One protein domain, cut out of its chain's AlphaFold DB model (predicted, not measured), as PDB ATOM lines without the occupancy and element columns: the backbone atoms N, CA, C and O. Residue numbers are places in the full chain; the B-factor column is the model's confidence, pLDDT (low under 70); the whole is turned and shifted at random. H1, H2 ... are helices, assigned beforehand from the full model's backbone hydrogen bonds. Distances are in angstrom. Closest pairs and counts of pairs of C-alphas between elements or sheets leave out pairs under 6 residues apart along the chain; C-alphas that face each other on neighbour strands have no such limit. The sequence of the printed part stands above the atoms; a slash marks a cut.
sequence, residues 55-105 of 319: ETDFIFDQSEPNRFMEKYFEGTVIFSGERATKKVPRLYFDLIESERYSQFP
ATOM      1  N   GLU A  55     -13.349   7.611  16.495       82.94
ATOM      2  CA  GLU A  55     -11.955   7.946  16.151       82.94
ATOM      3  C   GLU A  55     -11.075   8.119  17.406       82.94
ATOM      4  O   GLU A  55      -9.865   7.913  17.344       82.94
ATOM      5  N   THR A  56     -11.685   8.417  18.560       82.88
ATOM      6  CA  THR A  56     -11.025   8.519  19.874       82.88
ATOM      7  C   THR A  56     -10.490   7.192  20.407       82.88
ATOM      8  O   THR A  56      -9.612   7.203  21.264       82.88
ATOM      9  N   ASP A  57     -10.964   6.054  19.893       83.62
ATOM     10  CA  ASP A  57     -10.532   4.720  20.337       83.62
ATOM     11  C   ASP A  57      -9.141   4.347  19.771       83.62
ATOM     12  O   ASP A  57      -8.543   3.319  20.110       83.62
ATOM     13  N   PHE A  58      -8.597   5.196  18.891       85.62
ATOM     14  CA  PHE A  58      -7.350   5.004  18.152       85.62
ATOM     15  C   PHE A  58      -6.244   5.933  18.664       85.62
ATOM     16  O   PHE A  58      -5.611   6.666  17.909       85.62
ATOM     17  N   ILE A  59      -6.010   5.875  19.977       84.75
ATOM     18  CA  ILE A  59      -4.839   6.479  20.618       84.75
ATOM     19  C   ILE A  59      -3.591   5.663  20.250       84.75
ATOM     20  O   ILE A  59      -3.610   4.429  20.287       84.75
ATOM     21  N   PHE A  60      -2.515   6.376  19.921       85.56
ATOM     22  CA  PHE A  60      -1.181   5.853  19.638       85.56
ATOM     23  C   PHE A  60      -0.145   6.667  20.410       85.56
ATOM     24  O   PHE A  60      -0.346   7.864  20.631       85.56
ATOM     25  N   ASP A  61       0.957   6.031  20.807       83.44
ATOM     26  CA  ASP A  61       2.116   6.762  21.314       83.44
ATOM     27  C   ASP A  61       2.768   7.524  20.152       83.44
ATOM     28  O   ASP A  61       2.976   6.972  19.071       83.44
ATOM     29  N   GLN A  62       3.037   8.810  20.365       80.12
ATOM     30  CA  GLN A  62       3.642   9.690  19.366       80.12
ATOM     31  C   GLN A  62       5.084  10.084  19.715       80.12
ATOM     32  O   GLN A  62       5.701  10.809  18.934       80.12
ATOM     33  N   SER A  63       5.616   9.621  20.853       81.25
ATOM     34  CA  SER A  63       6.997   9.881  21.275       81.25
ATOM     35  C   SER A  63       8.019   9.134  20.413       81.25
ATOM     36  O   SER A  63       8.996   9.734  19.968       81.25
ATOM     37  N   GLU A  64       7.749   7.865  20.105       78.19
ATOM     38  CA  GLU A  64       8.502   7.081  19.124       78.19
ATOM     39  C   GLU A  64       8.146   7.500  17.678       78.19
ATOM     40  O   GLU A  64       6.989   7.859  17.388       78.19
ATOM     41  N   PRO A  65       9.108   7.450  16.737       79.06
ATOM     42  CA  PRO A  65       8.842   7.672  15.324       79.06
ATOM     43  C   PRO A  65       8.092   6.482  14.707       79.06
ATOM     44  O   PRO A  65       8.267   5.327  15.090       79.06
ATOM     45  N   ASN A  66       7.241   6.778  13.726       84.75
ATOM     46  CA  ASN A  66       6.497   5.769  12.978       84.75
ATOM     47  C   ASN A  66       7.404   5.168  11.890       84.75
ATOM     48  O   ASN A  66       7.812   5.887  10.973       84.75
ATOM     49  N   ARG A  67       7.708   3.864  11.947       86.38
ATOM     50  CA  ARG A  67       8.734   3.248  11.077       86.38
ATOM     51  C   ARG A  67       8.303   3.174   9.619       86.38
ATOM     52  O   ARG A  67       9.143   3.094   8.724       86.38
ATOM     53  N   PHE A  68       6.995   3.178   9.364       82.62
ATOM     54  CA  PHE A  68       6.455   3.279   8.012       82.62
ATOM     55  C   PHE A  68       6.617   4.705   7.461       82.62
ATOM     56  O   PHE A  68       6.915   4.861   6.279       82.62
ATOM     57  N   MET A  69       6.503   5.740   8.303       80.44
ATOM     58  CA  MET A  69       6.844   7.109   7.907       80.44
ATOM     59  C   MET A  69       8.343   7.297   7.669       80.44
ATOM     60  O   MET A  69       8.702   7.894   6.661       80.44
ATOM     61  N   GLU A  70       9.211   6.764   8.535       81.25
ATOM     62  CA  GLU A  70      10.667   6.803   8.325       81.25
ATOM     63  C   GLU A  70      11.035   6.123   6.997       81.25
ATOM     64  O   GLU A  70      11.365   6.787   6.016       81.25
ATOM     65  N   LYS A  71      10.841   4.804   6.910       82.31
ATOM     66  CA  LYS A  71      11.335   3.967   5.806       82.31
ATOM     67  C   LYS A  71      10.850   4.378   4.408       82.31
ATOM     68  O   LYS A  71      11.510   4.058   3.420       82.31
ATOM     69  N   TYR A  72       9.674   5.000   4.298       79.56
ATOM     70  CA  TYR A  72       9.060   5.341   3.007       79.56
ATOM     71  C   TYR A  72       8.959   6.846   2.729       79.56
ATOM     72  O   TYR A  72       8.679   7.217   1.590       79.56
ATOM     73  N   PHE A  73       9.196   7.706   3.725       75.62
ATOM     74  CA  PHE A  73       9.093   9.163   3.584       75.62
ATOM     75  C   PHE A  73      10.257   9.923   4.250       75.62
ATOM     76  O   PHE A  73      10.178  11.142   4.404       75.62
ATOM     77  N   GLU A  74      11.355   9.236   4.582       64.25
ATOM     78  CA  GLU A  74      12.667   9.789   4.950       64.25
ATOM     79  C   GLU A  74      13.000  11.060   4.138       64.25
ATOM     80  O   GLU A  74      13.003  11.064   2.905       64.25
ATOM     81  N   GLY A  75      13.222  12.178   4.835       57.81
ATOM     82  CA  GLY A  75      13.518  13.486   4.230       57.81
ATOM     83  C   GLY A  75      12.360  14.188   3.499       57.81
ATOM     84  O   GLY A  75      12.502  15.354   3.131       57.81
ATOM     85  N   THR A  76      11.202  13.549   3.307       54.56
ATOM     86  CA  THR A  76      10.041  14.162   2.644       54.56
ATOM     87  C   THR A  76       9.239  14.989   3.642       54.56
ATOM     88  O   THR A  76       8.580  14.459   4.536       54.56
ATOM     89  N   VAL A  77       9.249  16.313   3.482       52.25
ATOM     90  CA  VAL A  77       8.663  17.244   4.462       52.25
ATOM     91  C   VAL A  77       7.142  17.401   4.288       52.25
ATOM     92  O   VAL A  77       6.615  18.492   4.087       52.25
ATOM     93  N   ILE A  78       6.403  16.290   4.409       52.59
ATOM     94  CA  ILE A  78       4.923  16.213   4.325       52.59
ATOM     95  C   ILE A  78       4.235  17.148   5.346       52.59
ATOM     96  O   ILE A  78       3.065  17.509   5.198       52.59
ATOM     97  N   PHE A  79       4.966  17.572   6.379       52.47
ATOM     98  CA  PHE A  79       4.454  18.346   7.504       52.47
ATOM     99  C   PHE A  79       4.799  19.852   7.469       52.47
ATOM    100  O   PHE A  79       4.156  20.616   8.199       52.47
ATOM    101  N   SER A  80       5.711  20.320   6.602       49.38
ATOM    102  CA  SER A  80       6.008  21.758   6.412       49.38
ATOM    103  C   SER A  80       6.673  22.080   5.060       49.38
ATOM    104  O   SER A  80       7.698  21.509   4.708       49.38
ATOM    105  N   GLY A  81       6.127  23.050   4.309       39.88
ATOM    106  CA  GLY A  81       6.737  23.479   3.041       39.88
ATOM    107  C   GLY A  81       5.915  24.450   2.185       39.88
ATOM    108  O   GLY A  81       5.532  24.077   1.082       39.88
ATOM    109  N   GLU A  82       5.664  25.669   2.687       47.84
ATOM    110  CA  GLU A  82       5.326  26.926   1.957       47.84
ATOM    111  C   GLU A  82       4.258  26.943   0.832       47.84
ATOM    112  O   GLU A  82       4.053  27.977   0.199       47.84
ATOM    113  N   ARG A  83       3.556  25.846   0.546       46.00
ATOM    114  CA  ARG A  83       2.538  25.753  -0.512       46.00
ATOM    115  C   ARG A  83       1.365  24.927  -0.002       46.00
ATOM    116  O   ARG A  83       1.587  23.966   0.729       46.00
ATOM    117  N   ALA A  84       0.145  25.292  -0.397       49.03
ATOM    118  CA  ALA A  84      -1.122  24.760   0.121       49.03
ATOM    119  C   ALA A  84      -1.380  23.276  -0.241       49.03
ATOM    120  O   ALA A  84      -2.278  22.928  -1.009       49.03
ATOM    121  N   THR A  85      -0.566  22.372   0.306       52.97
ATOM    122  CA  THR A  85      -0.712  20.922   0.191       52.97
ATOM    123  C   THR A  85      -1.353  20.374   1.464       52.97
ATOM    124  O   THR A  85      -0.933  20.647   2.587       52.97
ATOM    125  N   LYS A  86      -2.438  19.611   1.296       56.38
ATOM    126  CA  LYS A  86      -3.264  19.141   2.417       56.38
ATOM    127  C   LYS A  86      -2.509  18.067   3.202       56.38
ATOM    128  O   LYS A  86      -2.352  16.948   2.714       56.38
ATOM    129  N   LYS A  87      -2.044  18.420   4.404       67.88
ATOM    130  CA  LYS A  87      -1.271  17.532   5.288       67.88
ATOM    131  C   LYS A  87      -2.067  16.264   5.610       67.88
ATOM    132  O   LYS A  87      -3.251  16.333   5.942       67.88
ATOM    133  N   VAL A  88      -1.410  15.107   5.546       72.69
ATOM    134  CA  VAL A  88      -2.007  13.816   5.916       72.69
ATOM    135  C   VAL A  88      -1.801  13.593   7.423       72.69
ATOM    136  O   VAL A  88      -0.653  13.587   7.863       72.69
ATOM    137  N   PRO A  89      -2.860  13.413   8.238       80.31
ATOM    138  CA  PRO A  89      -2.722  13.172   9.676       80.31
ATOM    139  C   PRO A  89      -1.869  11.940  10.012       80.31
ATOM    140  O   PRO A  89      -2.108  10.864   9.458       80.31
ATOM    141  N   ARG A  90      -0.950  12.077  10.988       80.88
ATOM    142  CA  ARG A  90      -0.078  10.989  11.491       80.88
ATOM    143  C   ARG A  90      -0.866   9.711  11.814       80.88
ATOM    144  O   ARG A  90      -0.462   8.627  11.405       80.88
ATOM    145  N   LEU A  91      -2.051   9.878  12.412       86.19
ATOM    146  CA  LEU A  91      -3.027   8.830  12.729       86.19
ATOM    147  C   LEU A  91      -3.200   7.775  11.622       86.19
ATOM    148  O   LEU A  91      -3.307   6.593  11.927       86.19
ATOM    149  N   TYR A  92      -3.224   8.161  10.341       86.88
ATOM    150  CA  TYR A  92      -3.400   7.191   9.253       86.88
ATOM    151  C   TYR A  92      -2.168   6.307   9.024       86.88
ATOM    152  O   TYR A  92      -2.325   5.145   8.665       86.88
ATOM    153  N   PHE A  93      -0.965   6.820   9.278       87.44
ATOM    154  CA  PHE A  93       0.268   6.037   9.244       87.44
ATOM    155  C   PHE A  93       0.387   5.149  10.491       87.44
ATOM    156  O   PHE A  93       0.774   3.988  10.376       87.44
ATOM    157  N   ASP A  94      -0.020   5.640  11.668       87.62
ATOM    158  CA  ASP A  94      -0.030   4.847  12.909       87.62
ATOM    159  C   ASP A  94      -1.064   3.697  12.835       87.62
ATOM    160  O   ASP A  94      -0.815   2.581  13.297       87.62
ATOM    161  N   LEU A  95      -2.200   3.912  12.158       90.50
ATOM    162  CA  LEU A  95      -3.195   2.877  11.826       90.50
ATOM    163  C   LEU A  95      -2.682   1.814  10.840       90.50
ATOM    164  O   LEU A  95      -3.157   0.677  10.883       90.50
ATOM    165  N   ILE A  96      -1.755   2.175   9.947       88.75
ATOM    166  CA  ILE A  96      -1.105   1.241   9.016       88.75
ATOM    167  C   ILE A  96      -0.050   0.419   9.762       88.75
ATOM    168  O   ILE A  96      -0.102  -0.806   9.708       88.75
ATOM    169  N   GLU A  97       0.851   1.069  10.504       89.06
ATOM    170  CA  GLU A  97       1.928   0.402  11.254       89.06
ATOM    171  C   GLU A  97       1.400  -0.542  12.347       89.06
ATOM    172  O   GLU A  97       1.958  -1.614  12.563       89.06
ATOM    173  N   SER A  98       0.291  -0.187  13.001       89.94
ATOM    174  CA  SER A  98      -0.370  -1.044  13.998       89.94
ATOM    175  C   SER A  98      -1.325  -2.093  13.412       89.94
ATOM    176  O   SER A  98      -1.984  -2.798  14.174       89.94
ATOM    177  N   GLU A  99      -1.487  -2.149  12.085       88.94
ATOM    178  CA  GLU A  99      -2.483  -2.953  11.350       88.94
ATOM    179  C   GLU A  99      -3.967  -2.693  11.733       88.94
ATOM    180  O   GLU A  99      -4.894  -3.285  11.167       88.94
ATOM    181  N   ARG A 100      -4.236  -1.740  12.643       88.38
ATOM    182  CA  ARG A 100      -5.579  -1.392  13.149       88.38
ATOM    183  C   ARG A 100      -6.459  -0.654  12.135       88.38
ATOM    184  O   ARG A 100      -7.644  -0.464  12.408       88.38
ATOM    185  N   TYR A 101      -5.941  -0.269  10.965       87.62
ATOM    186  CA  TYR A 101      -6.693   0.431   9.909       87.62
ATOM    187  C   TYR A 101      -8.011  -0.261   9.518       87.62
ATOM    188  O   TYR A 101      -8.968   0.421   9.160       87.62
ATOM    189  N   SER A 102      -8.090  -1.591   9.614       85.06
ATOM    190  CA  SER A 102      -9.305  -2.378   9.341       85.06
ATOM    191  C   SER A 102     -10.426  -2.161  10.372       85.06
ATOM    192  O   SER A 102     -11.605  -2.312  10.054       85.06
ATOM    193  N   GLN A 103     -10.066  -1.772  11.598       86.50
ATOM    194  CA  GLN A 103     -10.980  -1.507  12.712       86.50
ATOM    195  C   GLN A 103     -11.419  -0.037  12.771       86.50
ATOM    196  O   GLN A 103     -12.373   0.284  13.480       86.50
ATOM    197  N   PHE A 104     -10.751   0.865  12.052       88.38
ATOM    198  CA  PHE A 104     -11.060   2.295  12.061       88.38
ATOM    199  C   PHE A 104     -12.443   2.584  11.427       88.38
ATOM    200  O   PHE A 104     -12.809   1.931  10.443       88.38
ATOM    201  N   PRO A 105     -13.236   3.550  11.942       88.50
ATOM    202  CA  PRO A 105     -14.605   3.814  11.483       88.50
ATOM    203  C   PRO A 105     -14.671   4.617  10.165       88.50
ATOM    204  O   PRO A 105     -15.338   5.652  10.059       88.50
TER     205      PRO A 105
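This is residues 55 to 105 of the 319 residues of an uncharacterized protein of Solanum lycopersicum (UniProt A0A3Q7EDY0). With little regular structure, this is a loose loop of chain built round two short helices, H1 and H2, that touch at a steep angle; the link between them swings out, and residues 80 to 85 stick out. The printed part has 51 residues with two named helices, H1 then H2, and no named strand; the class is all helix, with 15 residues in named elements. It is only just loose, close to compact, with a radius of gyration of the C-alphas of 12.1 A, and spans 34 by 22 by 19 A.

After residues 55 to 66 comes H1, residues 67 to 73, and later H2, residues 90 to 97. They touch, the closest C-alphas being those of Phe 68 and Glu 97, 6.3 A apart. They run opposite ways at a steep tilt of 68 degrees, only just short of about perpendicular. In both, every O i to N i+4 pair is within hydrogen-bond range.

H1 begins at C-alpha 67 (8.734, 3.248, 11.077) and is 9.6 A long. H2, 10.8 A long, ends at C-alpha 97 (1.928, 0.402, 11.254).

The C-alphas of Glu 82 and Gln 103, the farthest apart, are 34.5 A apart. The link from H1 to H2 is long, 16 residues. The printed part has no cut. Residues 74 to 87 have pLDDT under 70.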